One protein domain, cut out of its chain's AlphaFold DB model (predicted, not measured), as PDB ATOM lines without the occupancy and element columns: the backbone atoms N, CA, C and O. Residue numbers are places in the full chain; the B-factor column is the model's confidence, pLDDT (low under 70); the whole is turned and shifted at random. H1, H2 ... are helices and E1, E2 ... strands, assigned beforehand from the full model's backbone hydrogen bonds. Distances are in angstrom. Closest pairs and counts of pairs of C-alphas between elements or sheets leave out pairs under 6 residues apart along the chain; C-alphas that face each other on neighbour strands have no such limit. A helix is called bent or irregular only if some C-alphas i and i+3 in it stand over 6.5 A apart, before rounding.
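This is residues 42 to 152 of the 214 residues of an uncharacterized protein of Planctomycetaceae bacterium (UniProt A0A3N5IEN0). A twisted sheet of five strands makes a small head, and one very long helix, H1, runs out from it as an arm: its residues 42 to 68 stick out free, while its residues 69 to 81 only graze the sheet. Three short helices, H2, H3 and H4, lie round the head. The printed part has 111 residues, with four named helices and five named strands in the order H1 H2 E1 H3 E2 E3 H4 E4 E5; the sheet's order is E1 E2 E3 E4 E5, antiparallel throughout, and the class is mixed, helices and strands. The whole is loose, with a radius of gyration of the C-alphas of 18.5 A and spans of 61 by 29 by 26 A, the arm making the length.

In the sheet, E2, residues 112 to 118, and E3, residues 121 to 127, form a hairpin, with N 114 and O 125 2.8 A apart, within hydrogen-bond range. E1, residues 93 to 98, is the edge strand beside E2, with N 97 and O 115 at 2.8 A. E4, residues 140 to 144, is antiparallel to E3, with N 143 and O 124 at 2.7 A, and forms a hairpin with the other edge strand, E5, residues 149 to 151, where N 142 and O 150 are 2.8 A apart. H1, residues 42 to 81, only grazes the sheet, with residues 69 to 81; its closest C-alphas to E1 are those of Ser 73 and Val 96, 6.0 A. H2, residues 84 to 89, is on the sheet at a height of 6.2 A, over none of the strands. H1 and H2 are close but not clearly touching, the C-alphas of Arg 81 and Val 87 being closest at 6.6 A, and about perpendicular at 79 degrees. H3, residues 100 to 103, is only just over E2, with 3 of its C-alphas, at a height of 6.7 A. H4, residues 129 to 134, is not on the sheet, but only just, with 4 pairs of C-alphas within 10 A; it is apart from H1. Every O i to N i+4 pair is within hydrogen-bond range in H2, 34 of 36 in H1 and 0 of 2 in H4, where 2 of 3 O i to N i+3 pairs are; H3 is too short for an i+4 pair.

H1 begins at C-alpha 42, (310.435, 233.769, 318.458), and spans 56.0 A to C-alpha 81, (261.737, 231.283, 290.977). It has a kink of 25 degrees near residue 67 and is neither bent nor irregular, but only just: C-alphas 57 and 60 are 6.2 A apart. E2 spans 19.0 A, E3 19.2 A, E1 14.1 A and E4 13.0 A. H4 is only just irregular, with C-alphas 130 and 133 6.6 A apart. E5 ends at C-alpha 151, (255.007, 242.633, 300.891).

The two C-alphas farthest apart are those of Val 42 and Gln 88, 63.0 A. Without residues 42 to 68, the body of 84 residues spans 30 by 26 by 24 A. The printed part has no cut, and no link is long. Mean pLDDT of the printed part is 71.5, with 52 residues under 70, among them residues 68 to 97.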
ATOM      1  N   VAL A  42     311.702 233.142 318.043       93.31
ATOM      2  CA  VAL A  42     310.435 233.769 318.458       93.31
ATOM      3  C   VAL A  42     309.828 234.585 317.314       93.31
ATOM      4  O   VAL A  42     308.636 234.457 317.043       93.31
ATOM      5  N   LEU A  43     310.639 235.368 316.594       92.31
ATOM      6  CA  LEU A  43     310.182 236.133 315.430       92.31
ATOM      7  C   LEU A  43     309.696 235.219 314.296       92.31
ATOM      8  O   LEU A  43     308.688 235.517 313.660       92.31
ATOM      9  N   GLY A  44     310.379 234.092 314.077       95.19
ATOM     10  CA  GLY A  44     309.977 233.080 313.104       95.19
ATOM     11  C   GLY A  44     308.630 232.440 313.443       95.19
ATOM     12  O   GLY A  44     307.776 232.325 312.569       95.19
ATOM     13  N   ILE A  45     308.404 232.085 314.712       94.81
ATOM     14  CA  ILE A  45     307.129 231.508 315.171       94.81
ATOM     15  C   ILE A  45     305.993 232.524 315.039       94.81
ATOM     16  O   ILE A  45     304.931 232.177 314.529       94.81
ATOM     17  N   PHE A  46     306.213 233.775 315.449       95.06
ATOM     18  CA  PHE A  46     305.208 234.827 315.291       95.06
ATOM     19  C   PHE A  46     304.879 235.079 313.820       95.06
ATOM     20  O   PHE A  46     303.706 235.100 313.463       95.06
ATOM     21  N   GLY A  47     305.890 235.184 312.953       95.00
ATOM     22  CA  GLY A  47     305.681 235.336 311.513       95.00
ATOM     23  C   GLY A  47     304.905 234.166 310.904       95.00
ATOM     24  O   GLY A  47     303.970 234.383 310.138       95.00
ATOM     25  N   ALA A  48     305.234 232.931 311.294       94.81
ATOM     26  CA  ALA A  48     304.530 231.737 310.838       94.81
ATOM     27  C   ALA A  48     303.073 231.698 311.323       94.81
ATOM     28  O   ALA A  48     302.185 231.382 310.538       94.81
ATOM     29  N   LEU A  49     302.807 232.065 312.581       95.00
ATOM     30  CA  LEU A  49     301.449 232.153 313.126       95.00
ATOM     31  C   LEU A  49     300.621 233.232 312.429       95.00
ATOM     32  O   LEU A  49     299.466 232.987 312.090       95.00
ATOM     33  N   THR A  50     301.198 234.409 312.184       91.75
ATOM     34  CA  THR A  50     300.514 235.486 311.459       91.75
ATOM     35  C   THR A  50     300.210 235.078 310.020       91.75
ATOM     36  O   THR A  50     299.094 235.293 309.550       91.75
ATOM     37  N   LEU A  51     301.161 234.440 309.331       92.75
ATOM     38  CA  LEU A  51     300.952 233.928 307.979       92.75
ATOM     39  C   LEU A  51     299.877 232.832 307.958       92.75
ATOM     40  O   LEU A  51     298.990 232.865 307.114       92.75
ATOM     41  N   LEU A  52     299.922 231.893 308.905       92.62
ATOM     42  CA  LEU A  52     298.941 230.817 309.029       92.62
ATOM     43  C   LEU A  52     297.536 231.378 309.275       92.62
ATOM     44  O   LEU A  52     296.591 230.974 308.603       92.62
ATOM     45  N   LEU A  53     297.402 232.343 310.187       91.56
ATOM     46  CA  LEU A  53     296.133 233.018 310.453       91.56
ATOM     47  C   LEU A  53     295.612 233.730 309.200       91.56
ATOM     48  O   LEU A  53     294.426 233.639 308.904       91.56
ATOM     49  N   LEU A  54     296.487 234.398 308.445       91.12
ATOM     50  CA  LEU A  54     296.116 235.084 307.210       91.12
ATOM     51  C   LEU A  54     295.691 234.096 306.117       91.12
ATOM     52  O   LEU A  54     294.694 234.327 305.445       91.12
ATOM     53  N   VAL A  55     296.371 232.958 305.974       92.00
ATOM     54  CA  VAL A  55     295.987 231.903 305.021       92.00
ATOM     55  C   VAL A  55     294.663 231.245 305.417       92.00
ATOM     56  O   VAL A  55     293.844 230.950 304.552       92.00
ATOM     57  N   ILE A  56     294.401 231.046 306.709       89.75
ATOM     58  CA  ILE A  56     293.129 230.472 307.162       89.75
ATOM     59  C   ILE A  56     291.992 231.489 307.010       89.75
ATOM     60  O   ILE A  56     290.971 231.192 306.398       89.75
ATOM     61  N   CYS A  57     292.177 232.709 307.504       85.56
ATOM     62  CA  CYS A  57     291.159 233.754 307.448       85.56
ATOM     63  C   CYS A  57     290.861 234.180 306.003       85.56
ATOM     64  O   CYS A  57     289.705 234.237 305.591       85.56
ATOM     65  N   CYS A  58     291.899 234.427 305.201       84.94
ATOM     66  CA  CYS A  58     291.749 234.964 303.852       84.94
ATOM     67  C   CYS A  58     291.770 233.894 302.759       84.94
ATOM     68  O   CYS A  58     291.235 234.143 301.694       84.94
ATOM     69  N   GLY A  59     292.369 232.722 302.969       82.06
ATOM     70  CA  GLY A  59     292.390 231.647 301.971       82.06
ATOM     71  C   GLY A  59     291.154 230.759 302.074       82.06
ATOM     72  O   GLY A  59     290.341 230.718 301.152       82.06
ATOM     73  N   LEU A  60     290.981 230.088 303.217       80.12
ATOM     74  CA  LEU A  60     289.822 229.216 303.463       80.12
ATOM     75  C   LEU A  60     288.522 230.021 303.541       80.12
ATOM     76  O   LEU A  60     287.525 229.608 302.954       80.12
ATOM     77  N   GLY A  61     288.542 231.189 304.192       81.56
ATOM     78  CA  GLY A  61     287.391 232.091 304.231       81.56
ATOM     79  C   GLY A  61     286.978 232.569 302.839       81.56
ATOM     80  O   GLY A  61     285.815 232.445 302.480       81.56
ATOM     81  N   PHE A  62     287.918 233.040 302.014       82.44
ATOM     82  CA  PHE A  62     287.605 233.516 300.661       82.44
ATOM     83  C   PHE A  62     287.153 232.389 299.735       82.44
ATOM     84  O   PHE A  62     286.186 232.557 298.998       82.44
ATOM     85  N   PHE A  63     287.812 231.230 299.775       81.06
ATOM     86  CA  PHE A  63     287.433 230.096 298.935       81.06
ATOM     87  C   PHE A  63     286.088 229.495 299.365       81.06
ATOM     88  O   PHE A  63     285.216 229.260 298.526       81.06
ATOM     89  N   GLY A  64     285.884 229.312 300.672       78.44
ATOM     90  CA  GLY A  64     284.623 228.850 301.248       78.44
ATOM     91  C   GLY A  64     283.482 229.819 300.960       78.44
ATOM     92  O   GLY A  64     282.444 229.401 300.464       78.44
ATOM     93  N   PHE A  65     283.701 231.119 301.156       76.00
ATOM     94  CA  PHE A  65     282.717 232.155 300.850       76.00
ATOM     95  C   PHE A  65     282.388 232.220 299.356       76.00
ATOM     96  O   PHE A  65     281.222 232.332 298.997       76.00
ATOM     97  N   ARG A  66     283.381 232.080 298.470       72.75
ATOM     98  CA  ARG A  66     283.155 232.085 297.017       72.75
ATOM     99  C   ARG A  66     282.378 230.852 296.544       72.75
ATOM    100  O   ARG A  66     281.540 230.960 295.656       72.75
ATOM    101  N   THR A  67     282.627 229.695 297.153       71.06
ATOM    102  CA  THR A  67     281.894 228.453 296.854       71.06
ATOM    103  C   THR A  67     280.478 228.510 297.427       71.06
ATOM    104  O   THR A  67     279.515 228.182 296.738       71.06
ATOM    105  N   PHE A  68     280.341 229.023 298.652       69.50
ATOM    106  CA  PHE A  68     279.062 229.262 299.310       69.50
ATOM    107  C   PHE A  68     278.198 230.251 298.531       69.50
ATOM    108  O   PHE A  68     277.029 229.971 298.325       69.50
ATOM    109  N   GLN A  69     278.746 231.365 298.036       61.41
ATOM    110  CA  GLN A  69     277.986 232.311 297.215       61.41
ATOM    111  C   GLN A  69     277.429 231.658 295.943       61.41
ATOM    112  O   GLN A  69     276.271 231.894 295.604       61.41
ATOM    113  N   ASN A  70     278.209 230.806 295.271       65.44
ATOM    114  CA  ASN A  70     277.748 230.109 294.070       65.44
ATOM    115  C   ASN A  70     276.591 229.141 294.369       65.44
ATOM    116  O   ASN A  70     275.605 229.137 293.639       65.44
ATOM    117  N   GLU A  71     276.665 228.366 295.450       58.97
ATOM    118  CA  GLU A  71     275.607 227.412 295.822       58.97
ATOM    119  C   GLU A  71     274.390 228.095 296.473       58.97
ATOM    120  O   GLU A  71     273.247 227.800 296.129       58.97
ATOM    121  N   PHE A  72     274.612 229.085 297.341       64.19
ATOM    122  CA  PHE A  72     273.557 229.902 297.944       64.19
ATOM    123  C   PHE A  72     272.763 230.659 296.879       64.19
ATOM    124  O   PHE A  72     271.536 230.704 296.946       64.19
ATOM    125  N   SER A  73     273.439 231.192 295.853       54.69
ATOM    126  CA  SER A  73     272.754 231.836 294.733       54.69
ATOM    127  C   SER A  73     271.810 230.864 294.028       54.69
ATOM    128  O   SER A  73     270.683 231.243 293.745       54.69
ATOM    129  N   ARG A  74     272.192 229.597 293.830       57.22
ATOM    130  CA  ARG A  74     271.334 228.587 293.190       57.22
ATOM    131  C   ARG A  74     270.133 228.220 294.060       57.22
ATOM    132  O   ARG A  74     269.009 228.297 293.579       57.22
ATOM    133  N   GLY A  75     270.352 227.928 295.344       58.25
ATOM    134  CA  GLY A  75     269.274 227.550 296.269       58.25
ATOM    135  C   GLY A  75     268.254 228.668 296.508       58.25
ATOM    136  O   GLY A  75     267.049 228.422 296.499       58.25
ATOM    137  N   VAL A  76     268.717 229.917 296.644       59.31
ATOM    138  CA  VAL A  76     267.819 231.077 296.731       59.31
ATOM    139  C   VAL A  76     267.126 231.315 295.392       59.31
ATOM    140  O   VAL A  76     265.933 231.593 295.369       59.31
ATOM    141  N   THR A  77     267.817 231.153 294.264       55.38
ATOM    142  CA  THR A  77     267.186 231.321 292.947       55.38
ATOM    143  C   THR A  77     266.071 230.293 292.727       55.38
ATOM    144  O   THR A  77     265.017 230.675 292.231       55.38
ATOM    145  N   ASP A  78     266.223 229.036 293.149       58.59
ATOM    146  CA  ASP A  78     265.171 228.016 293.016       58.59
ATOM    147  C   ASP A  78     263.943 228.301 293.895       58.59
ATOM    148  O   ASP A  78     262.806 228.128 293.449       58.59
ATOM    149  N   GLN A  79     264.134 228.807 295.116       53.44
ATOM    150  CA  GLN A  79     263.013 229.191 295.984       53.44
ATOM    151  C   GLN A  79     262.314 230.462 295.493       53.44
ATOM    152  O   GLN A  79     261.087 230.552 295.513       53.44
ATOM    153  N   VAL A  80     263.075 231.432 294.987       54.72
ATOM    154  CA  VAL A  80     262.520 232.705 294.522       54.72
ATOM    155  C   VAL A  80     261.892 232.578 293.118       54.72
ATOM    156  O   VAL A  80     260.889 233.236 292.842       54.72
ATOM    157  N   ARG A  81     262.375 231.661 292.261       50.81
ATOM    158  CA  ARG A  81     261.737 231.283 290.977       50.81
ATOM    159  C   ARG A  81     260.344 230.680 291.151       50.81
ATOM    160  O   ARG A  81     259.519 230.807 290.251       50.81
ATOM    161  N   ASN A  82     260.081 230.037 292.286       52.53
ATOM    162  CA  ASN A  82     258.797 229.398 292.569       52.53
ATOM    163  C   ASN A  82     257.738 230.354 293.147       52.53
ATOM    164  O   ASN A  82     256.597 229.936 293.336       52.53
ATOM    165  N   SER A  83     258.064 231.633 293.388       48.88
ATOM    166  CA  SER A  83     257.071 232.627 293.813       48.88
ATOM    167  C   SER A  83     256.505 233.399 292.607       48.88
ATOM    168  O   SER A  83     257.232 234.172 291.968       48.88
ATOM    169  N   PRO A  84     255.209 233.236 292.279       50.75
ATOM    170  CA  PRO A  84     254.600 233.858 291.103       50.75
ATOM    171  C   PRO A  84     254.570 235.396 291.165       50.75
ATOM    172  O   PRO A  84     254.525 236.034 290.113       50.75
ATOM    173  N   GLU A  85     254.651 236.003 292.355       55.31
ATOM    174  CA  GLU A  85     254.661 237.466 292.526       55.31
ATOM    175  C   GLU A  85     256.007 238.103 292.133       55.31
ATOM    176  O   GLU A  85     256.052 239.201 291.576       55.31
ATOM    177  N   ILE A  86     257.123 237.399 292.344       53.75
ATOM    178  CA  ILE A  86     258.472 237.933 292.098       53.75
ATOM    179  C   ILE A  86     258.832 237.832 290.615       53.75
ATOM    180  O   ILE A  86     259.378 238.773 290.036       53.75
ATOM    181  N   VAL A  87     258.429 236.740 289.959       58.19
ATOM    182  CA  VAL A  87     258.569 236.564 288.502       58.19
ATOM    183  C   VAL A  87     257.714 237.580 287.731       58.19
ATOM    184  O   VAL A  87     258.087 238.010 286.634       58.19
ATOM    185  N   GLN A  88     256.584 238.011 288.308       53.88
ATOM    186  CA  GLN A  88     255.728 239.035 287.709       53.88
ATOM    187  C   GLN A  88     256.398 240.411 287.671       53.88
ATOM    188  O   GLN A  88     256.312 241.086 286.641       53.88
ATOM    189  N   HIS A  89     257.094 240.801 288.743       55.34
ATOM    190  CA  HIS A  89     257.621 242.159 288.898       55.34
ATOM    191  C   HIS A  89     259.118 242.320 288.596       55.34
ATOM    192  O   HIS A  89     259.510 243.350 288.056       55.34
ATOM    193  N   ILE A  90     259.958 241.323 288.888       53.47
ATOM    194  CA  ILE A  90     261.421 241.391 288.689       53.47
ATOM    195  C   ILE A  90     261.900 240.494 287.537       53.47
ATOM    196  O   ILE A  90     262.982 240.702 286.980       53.47
ATOM    197  N   GLY A  91     261.051 239.571 287.078       57.47
ATOM    198  CA  GLY A  91     261.397 238.619 286.027       57.47
ATOM    199  C   GLY A  91     262.194 237.437 286.571       57.47
ATOM    200  O   GLY A  91     262.089 237.078 287.740       57.47
ATOM    201  N   GLU A  92     262.964 236.799 285.701       56.78
ATOM    202  CA  GLU A  92     263.806 235.664 286.072       56.78
ATOM    203  C   GLU A  92     265.038 236.182 286.819       56.78
ATOM    204  O   GLU A  92     265.709 237.092 286.334       56.78
ATOM    205  N   ILE A  93     265.309 235.659 288.014       61.38
ATOM    206  CA  ILE A  93     266.414 236.149 288.844       61.38
ATOM    207  C   ILE A  93     267.730 235.612 288.302       61.38
ATOM    208  O   ILE A  93     267.911 234.402 288.167       61.38
ATOM    209  N   GLU A  94     268.635 236.539 288.005       59.47
ATOM    210  CA  GLU A  94     269.979 236.257 287.508       59.47
ATOM    211  C   GLU A  94     271.004 236.296 288.639       59.47
ATOM    212  O   GLU A  94     271.969 235.536 288.629       59.47
ATOM    213  N   GLN A  95     270.806 237.182 289.623       59.62
ATOM    214  CA  GLN A  95     271.791 237.406 290.674       59.62
ATOM    215  C   GLN A  95     271.136 237.856 291.982       59.62
ATOM    216  O   GLN A  95     270.285 238.749 291.997       59.62
ATOM    217  N   VAL A  96     271.570 237.257 293.093       66.62
ATOM    218  CA  VAL A  96     271.199 237.666 294.452       66.62
ATOM    219  C   VAL A  96     272.474 238.025 295.202       66.62
ATOM    220  O   VAL A  96     273.363 237.191 295.363       66.62
ATOM    221  N   GLU A  97     272.568 239.269 295.658       69.56
ATOM    222  CA  GLU A  97     273.717 239.781 296.398       69.56
ATOM    223  C   GLU A  97     273.298 240.216 297.795       69.56
ATOM    224  O   GLU A  97     272.361 240.991 297.977       69.56
ATOM    225  N   LEU A  98     274.017 239.749 298.810       70.88
ATOM    226  CA  LEU A  98     273.750 240.148 300.182       70.88
ATOM    227  C   LEU A  98     274.224 241.592 300.410       70.88
ATOM    228  O   LEU A  98     275.409 241.896 300.265       70.88
ATOM    229  N   ASN A  99     273.315 242.491 300.787       72.44
ATOM    230  CA  ASN A  99     273.631 243.899 300.979       72.44
ATOM    231  C   ASN A  99     273.969 244.195 302.446       72.44
ATOM    232  O   ASN A  99     273.140 244.679 303.216       72.44
ATOM    233  N   PHE A 100     275.224 243.953 302.825       67.75
ATOM    234  CA  PHE A 100     275.722 244.257 304.173       67.75
ATOM    235  C   PHE A 100     275.657 245.753 304.526       67.75
ATOM    236  O   PHE A 100     275.527 246.106 305.699       67.75
ATOM    237  N   SER A 101     275.719 246.639 303.523       69.19
ATOM    238  CA  SER A 101     275.618 248.087 303.746       69.19
ATOM    239  C   SER A 101     274.207 248.513 304.164       69.19
ATOM    240  O   SER A 101     274.074 249.385 305.016       69.19
ATOM    241  N   GLY A 102     273.170 247.843 303.644       65.81
ATOM    242  CA  GLY A 102     271.780 248.024 304.067       65.81
ATOM    243  C   GLY A 102     271.554 247.532 305.494       65.81
ATOM    244  O   GLY A 102     271.056 248.275 306.327       65.81
ATOM    245  N   MET A 103     272.064 246.342 305.832       66.25
ATOM    246  CA  MET A 103     271.929 245.772 307.187       66.25
ATOM    247  C   MET A 103     272.610 246.595 308.287       66.25
ATOM    248  O   MET A 103     272.292 246.447 309.466       66.25
ATOM    249  N   SER A 104     273.582 247.430 307.910       64.25
ATOM    250  CA  SER A 104     274.307 248.304 308.834       64.25
ATOM    251  C   SER A 104     273.593 249.644 309.067       64.25
ATOM    252  O   SER A 104     274.017 250.405 309.939       64.25
ATOM    253  N   ASN A 105     272.533 249.955 308.310       72.62
ATOM    254  CA  ASN A 105     271.743 251.165 308.525       72.62
ATOM    255  C   ASN A 105     270.844 251.010 309.755       72.62
ATOM    256  O   ASN A 105     270.223 249.966 309.916       72.62
ATOM    257  N   PRO A 106     270.692 252.051 310.591       64.56
ATOM    258  CA  PRO A 106     269.852 251.993 311.787       64.56
ATOM    259  C   PRO A 106     268.364 251.776 311.469       64.56
ATOM    260  O   PRO A 106     267.669 251.139 312.254       64.56
ATOM    261  N   ASP A 107     267.894 252.245 310.310       65.25
ATOM    262  CA  ASP A 107     266.509 252.059 309.850       65.25
ATOM    263  C   ASP A 107     266.226 250.626 309.361       65.25
ATOM    264  O   ASP A 107     265.072 250.205 309.278       65.25
ATOM    265  N   GLU A 108     267.282 249.869 309.052       64.88
ATOM    266  CA  GLU A 108     267.236 248.483 308.570       64.88
ATOM    267  C   GLU A 108     268.014 247.530 309.499       64.88
ATOM    268  O   GLU A 108     268.269 246.372 309.163       64.88
ATOM    269  N   ALA A 109     268.371 248.003 310.697       59.00
ATOM    270  CA  ALA A 109     269.192 247.272 311.647       59.00
ATOM    271  C   ALA A 109     268.412 246.070 312.187       59.00
ATOM    272  O   ALA A 109     267.365 246.212 312.816       59.00
ATOM    273  N   GLY A 110     268.939 244.872 311.933       64.81
ATOM    274  CA  GLY A 110     268.272 243.613 312.270       64.81
ATOM    275  C   GLY A 110     267.375 243.054 311.162       64.81
ATOM    276  O   GLY A 110     266.820 241.973 311.342       64.81
ATOM    277  N   MET A 111     267.268 243.731 310.013       71.50
ATOM    278  CA  MET A 111     266.663 243.183 308.800       71.50
ATOM    279  C   MET A 111     267.758 242.689 307.850       71.50
ATOM    280  O   MET A 111     268.775 243.350 307.647       71.50
ATOM    281  N   MET A 112     267.574 241.503 307.270       73.50
ATOM    282  CA  MET A 112     268.485 240.969 306.263       73.50
ATOM    283  C   MET A 112     268.099 241.543 304.899       73.50
ATOM    284  O   MET A 112     267.032 241.240 304.373       73.50
ATOM    285  N   VAL A 113     268.971 242.375 304.330       78.88
ATOM    286  CA  VAL A 113     268.736 243.039 303.042       78.88
ATOM    287  C   VAL A 113     269.521 242.334 301.937       78.88
ATOM    288  O   VAL A 113     270.745 242.215 302.005       78.88
ATOM    289  N   LEU A 114     268.829 241.886 300.895       77.38
ATOM    290  CA  LEU A 114     269.401 241.254 299.710       77.38
ATOM    291  C   LEU A 114     269.070 242.103 298.481       77.38
ATOM    292  O   LEU A 114     267.919 242.446 298.252       77.38
ATOM    293  N   ASN A 115     270.056 242.439 297.661       79.00
ATOM    294  CA  ASN A 115     269.802 242.996 296.339       79.00
ATOM    295  C   ASN A 115     269.492 241.840 295.383       79.00
ATOM    296  O   ASN A 115     270.271 240.896 295.267       79.00
ATOM    297  N   VAL A 116     268.367 241.926 294.687       75.56
ATOM    298  CA  VAL A 116     267.929 240.946 293.695       75.56
ATOM    299  C   VAL A 116     267.939 241.617 292.329       75.56
ATOM    300  O   VAL A 116     267.309 242.657 292.124       75.56
ATOM    301  N   ARG A 117     268.660 241.019 291.384       72.12
ATOM    302  CA  ARG A 117     268.696 241.436 289.985       72.12
ATOM    303  C   ARG A 117     268.043 240.362 289.132       72.12
ATOM    304  O   ARG A 117     268.472 239.209 289.151       72.12
ATOM    305  N   GLY A 118     267.010 240.752 288.399       72.38
ATOM    306  CA  GLY A 118     266.352 239.898 287.423       72.38
ATOM    307  C   GLY A 118     266.329 240.512 286.033       72.38
ATOM    308  O   GLY A 118     266.692 241.671 285.827       72.38
ATOM    309  N   THR A 119     265.863 239.717 285.076       61.59
ATOM    310  CA  THR A 119     265.806 240.070 283.650       61.59
ATOM    311  C   THR A 119     264.914 241.274 283.340       61.59
ATOM    312  O   THR A 119     265.101 241.920 282.310       61.59
ATOM    313  N   LYS A 120     263.944 241.601 284.210       62.38
ATOM    314  CA  LYS A 120     263.022 242.737 284.022       62.38
ATOM    315  C   LYS A 120     263.326 243.937 284.916       62.38
ATOM    316  O   LYS A 120     262.790 245.013 284.666       62.38
ATOM    317  N   GLY A 121     264.166 243.782 285.938       67.00
ATOM    318  CA  GLY A 121     264.465 244.872 286.859       67.00
ATOM    319  C   GLY A 121     265.351 244.484 288.036       67.00
ATOM    320  O   GLY A 121     265.711 243.328 288.243       67.00
ATOM    321  N   THR A 122     265.705 245.490 288.826       72.44
ATOM    322  CA  THR A 122     266.479 245.358 290.068       72.44
ATOM    323  C   THR A 122     265.639 245.796 291.260       72.44
ATOM    324  O   THR A 122     264.971 246.828 291.192       72.44
ATOM    325  N   GLY A 123     265.711 245.053 292.363       77.62
ATOM    326  CA  GLY A 123     265.034 245.373 293.618       77.62
ATOM    327  C   GLY A 123     265.855 244.972 294.842       77.62
ATOM    328  O   GLY A 123     266.868 244.284 294.737       77.62
ATOM    329  N   LYS A 124     265.428 245.422 296.019       81.56
ATOM    330  CA  LYS A 124     265.993 245.053 297.319       81.56
ATOM    331  C   LYS A 124     264.954 244.256 298.095       81.56
ATOM    332  O   LYS A 124     263.865 244.752 298.345       81.56
ATOM    333  N   LEU A 125     265.279 243.036 298.479       77.19
ATOM    334  CA  LEU A 125     264.477 242.204 299.359       77.19
ATOM    335  C   LEU A 125     264.928 242.434 300.802       77.19
ATOM    336  O   LEU A 125     266.073 242.155 301.141       77.19
ATOM    337  N   SER A 126     264.039 242.944 301.643       79.44
ATOM    338  CA  SER A 126     264.261 243.080 303.080       79.44
ATOM    339  C   SER A 126     263.510 241.977 303.811       79.44
ATOM    340  O   SER A 126     262.300 241.829 303.638       79.44
ATOM    341  N   VAL A 127     264.226 241.212 304.631       79.56
ATOM    342  CA  VAL A 127     263.675 240.116 305.431       79.56
ATOM    343  C   VAL A 127     263.776 240.472 306.905       79.56
ATOM    344  O   VAL A 127     264.865 240.740 307.412       79.56
ATOM    345  N   ASN A 128     262.644 240.469 307.603       79.06
ATOM    346  CA  ASN A 128     262.584 240.728 309.033       79.06
ATOM    347  C   ASN A 128     262.424 239.404 309.803       79.06
ATOM    348  O   ASN A 128     261.318 238.859 309.834       79.06
ATOM    349  N   PRO A 129     263.487 238.889 310.451       67.81
ATOM    350  CA  PRO A 129     263.448 237.595 311.128       67.81
ATOM    351  C   PRO A 129     262.471 237.566 312.307       67.81
ATOM    352  O   PRO A 129     261.877 236.530 312.580       67.81
ATOM    353  N   THR A 130     262.238 238.701 312.972       72.25
ATOM    354  CA  THR A 130     261.280 238.801 314.083       72.25
ATOM    355  C   THR A 130     259.838 238.610 313.617       72.25
ATOM    356  O   THR A 130     259.000 238.101 314.361       72.25
ATOM    357  N   LEU A 131     259.541 238.996 312.375       69.56
ATOM    358  CA  LEU A 131     258.213 238.839 311.797       69.56
ATOM    359  C   LEU A 131     257.995 237.451 311.194       69.56
ATOM    360  O   LEU A 131     256.847 237.091 310.998       69.56
ATOM    361  N   ILE A 132     259.026 236.631 310.967       72.81
ATOM    362  CA  ILE A 132     258.844 235.293 310.369       72.81
ATOM    363  C   ILE A 132     257.901 234.421 311.214       72.81
ATOM    364  O   ILE A 132     257.031 233.755 310.664       72.81
ATOM    365  N   GLU A 133     258.030 234.462 312.543       67.88
ATOM    366  CA  GLU A 133     257.169 233.689 313.455       67.88
ATOM    367  C   GLU A 133     255.838 234.383 313.776       67.88
ATOM    368  O   GLU A 133     254.845 233.711 314.051       67.88
ATOM    369  N   SER A 134     255.802 235.719 313.764       71.50
ATOM    370  CA  SER A 134     254.615 236.483 314.183       71.50
ATOM    371  C   SER A 134     253.675 236.821 313.024       71.50
ATOM    372  O   SER A 134     252.462 236.868 313.204       71.50
ATOM    373  N   ASP A 135     254.237 237.088 311.847       70.00
ATOM    374  CA  ASP A 135     253.546 237.511 310.632       70.00
ATOM    375  C   ASP A 135     254.411 237.199 309.386       70.00
ATOM    376  O   ASP A 135     255.100 238.076 308.845       70.00
ATOM    377  N   PRO A 136     254.401 235.941 308.909       64.44
ATOM    378  CA  PRO A 136     255.228 235.515 307.780       64.44
ATOM    379  C   PRO A 136     254.866 236.210 306.458       64.44
ATOM    380  O   PRO A 136     255.646 236.147 305.510       64.44
ATOM    381  N   GLN A 137     253.706 236.873 306.374       63.28
ATOM    382  CA  GLN A 137     253.272 237.611 305.184       63.28
ATOM    383  C   GLN A 137     253.934 238.990 305.106       63.28
ATOM    384  O   GLN A 137     254.253 239.465 304.020       63.28
ATOM    385  N   ASN A 138     254.196 239.610 306.259       70.50
ATOM    386  CA  ASN A 138     254.897 240.891 306.360       70.50
ATOM    387  C   ASN A 138     256.402 240.743 306.637       70.50
ATOM    388  O   ASN A 138     257.134 241.735 306.644       70.50
ATOM    389  N   ALA A 139     256.883 239.516 306.849       69.31
ATOM    390  CA  ALA A 139     258.296 239.230 307.083       69.31
ATOM    391  C   ALA A 139     259.187 239.491 305.860       69.31
ATOM    392  O   ALA A 139     260.377 239.763 306.025       69.31
ATOM    393  N   TYR A 140     258.623 239.440 304.652       74.38
ATOM    394  CA  TYR A 140     259.347 239.613 303.398       74.38
ATOM    395  C   TYR A 140     258.812 240.835 302.655       74.38
ATOM    396  O   TYR A 140     257.656 240.859 302.243       74.38
ATOM    397  N   VAL A 141     259.649 241.851 302.457       79.06
ATOM    398  CA  VAL A 141     259.269 243.075 301.740       79.06
ATOM    399  C   VAL A 141     260.206 243.286 300.565       79.06
ATOM    400  O   VAL A 141     261.412 243.459 300.742       79.06
ATOM    401  N   LEU A 142     259.649 243.312 299.357       75.56
ATOM    402  CA  LEU A 142     260.371 243.668 298.147       75.56
ATOM    403  C   LEU A 142     260.265 245.167 297.899       75.56
ATOM    404  O   LEU A 142     259.175 245.713 297.777       75.56
ATOM    405  N   ILE A 143     261.404 245.832 297.801       80.12
ATOM    406  CA  ILE A 143     261.519 247.250 297.489       80.12
ATOM    407  C   ILE A 143     262.043 247.357 296.060       80.12
ATOM    408  O   ILE A 143     263.193 247.010 295.788       80.12
ATOM    409  N   LEU A 144     261.210 247.804 295.129       77.31
ATOM    410  CA  LEU A 144     261.596 247.975 293.731       77.31
ATOM    411  C   LEU A 144     262.435 249.253 293.543       77.31
ATOM    412  O   LEU A 144     262.519 250.110 294.424       77.31
ATOM    413  N   ALA A 145     263.084 249.385 292.381       70.69
ATOM    414  CA  ALA A 145     263.883 250.565 292.031       70.69
ATOM    415  C   ALA A 145     263.066 251.872 291.961       70.69
ATOM    416  O   ALA A 145     263.630 252.954 292.106       70.69
ATOM    417  N   ASP A 146     261.750 251.774 291.777       69.00
ATOM    418  CA  ASP A 146     260.794 252.886 291.843       69.00
ATOM    419  C   ASP A 146     260.441 253.302 293.288       69.00
ATOM    420  O   ASP A 146     259.707 254.266 293.501       69.00
ATOM    421  N   GLY A 147     260.984 252.600 294.292       66.62
ATOM    422  CA  GLY A 147     260.711 252.816 295.709       66.62
ATOM    423  C   GLY A 147     259.423 252.156 296.206       66.62
ATOM    424  O   GLY A 147     259.098 252.285 297.390       66.62
ATOM    425  N   GLN A 148     258.697 251.434 295.347       73.00
ATOM    426  CA  GLN A 148     257.492 250.714 295.730       73.00
ATOM    427  C   GLN A 148     257.854 249.529 296.630       73.00
ATOM    428  O   GLN A 148     258.724 248.721 296.309       73.00
ATOM    429  N   ARG A 149     257.172 249.432 297.777       76.38
ATOM    430  CA  ARG A 149     257.324 248.337 298.738       76.38
ATOM    431  C   ARG A 149     256.164 247.368 298.575       76.38
ATOM    432  O   ARG A 149     255.019 247.742 298.820       76.38
ATOM    433  N   ILE A 150     256.462 246.145 298.165       73.81
ATOM    434  CA  ILE A 150     255.491 245.078 297.960       73.81
ATOM    435  C   ILE A 150     255.776 243.992 299.005       73.81
ATOM    436  O   ILE A 150     256.845 243.377 298.949       73.81
ATOM    437  N   PRO A 151     254.890 243.778 299.995       72.69
ATOM    438  CA  PRO A 151     255.007 242.633 300.891       72.69
ATOM    439  C   PRO A 151     254.815 241.356 300.070       72.69
ATOM    440  O   PRO A 151     253.865 241.249 299.296       72.69
ATOM    441  N   LEU A 152     255.748 240.419 300.198       69.31
ATOM    442  CA  LEU A 152     255.729 239.170 299.453       69.31
ATOM    443  C   LEU A 152     255.017 238.111 300.278       69.31
ATOM    444  O   LEU A 152     255.531 237.625 301.289       69.31
TER     445      LEU A 152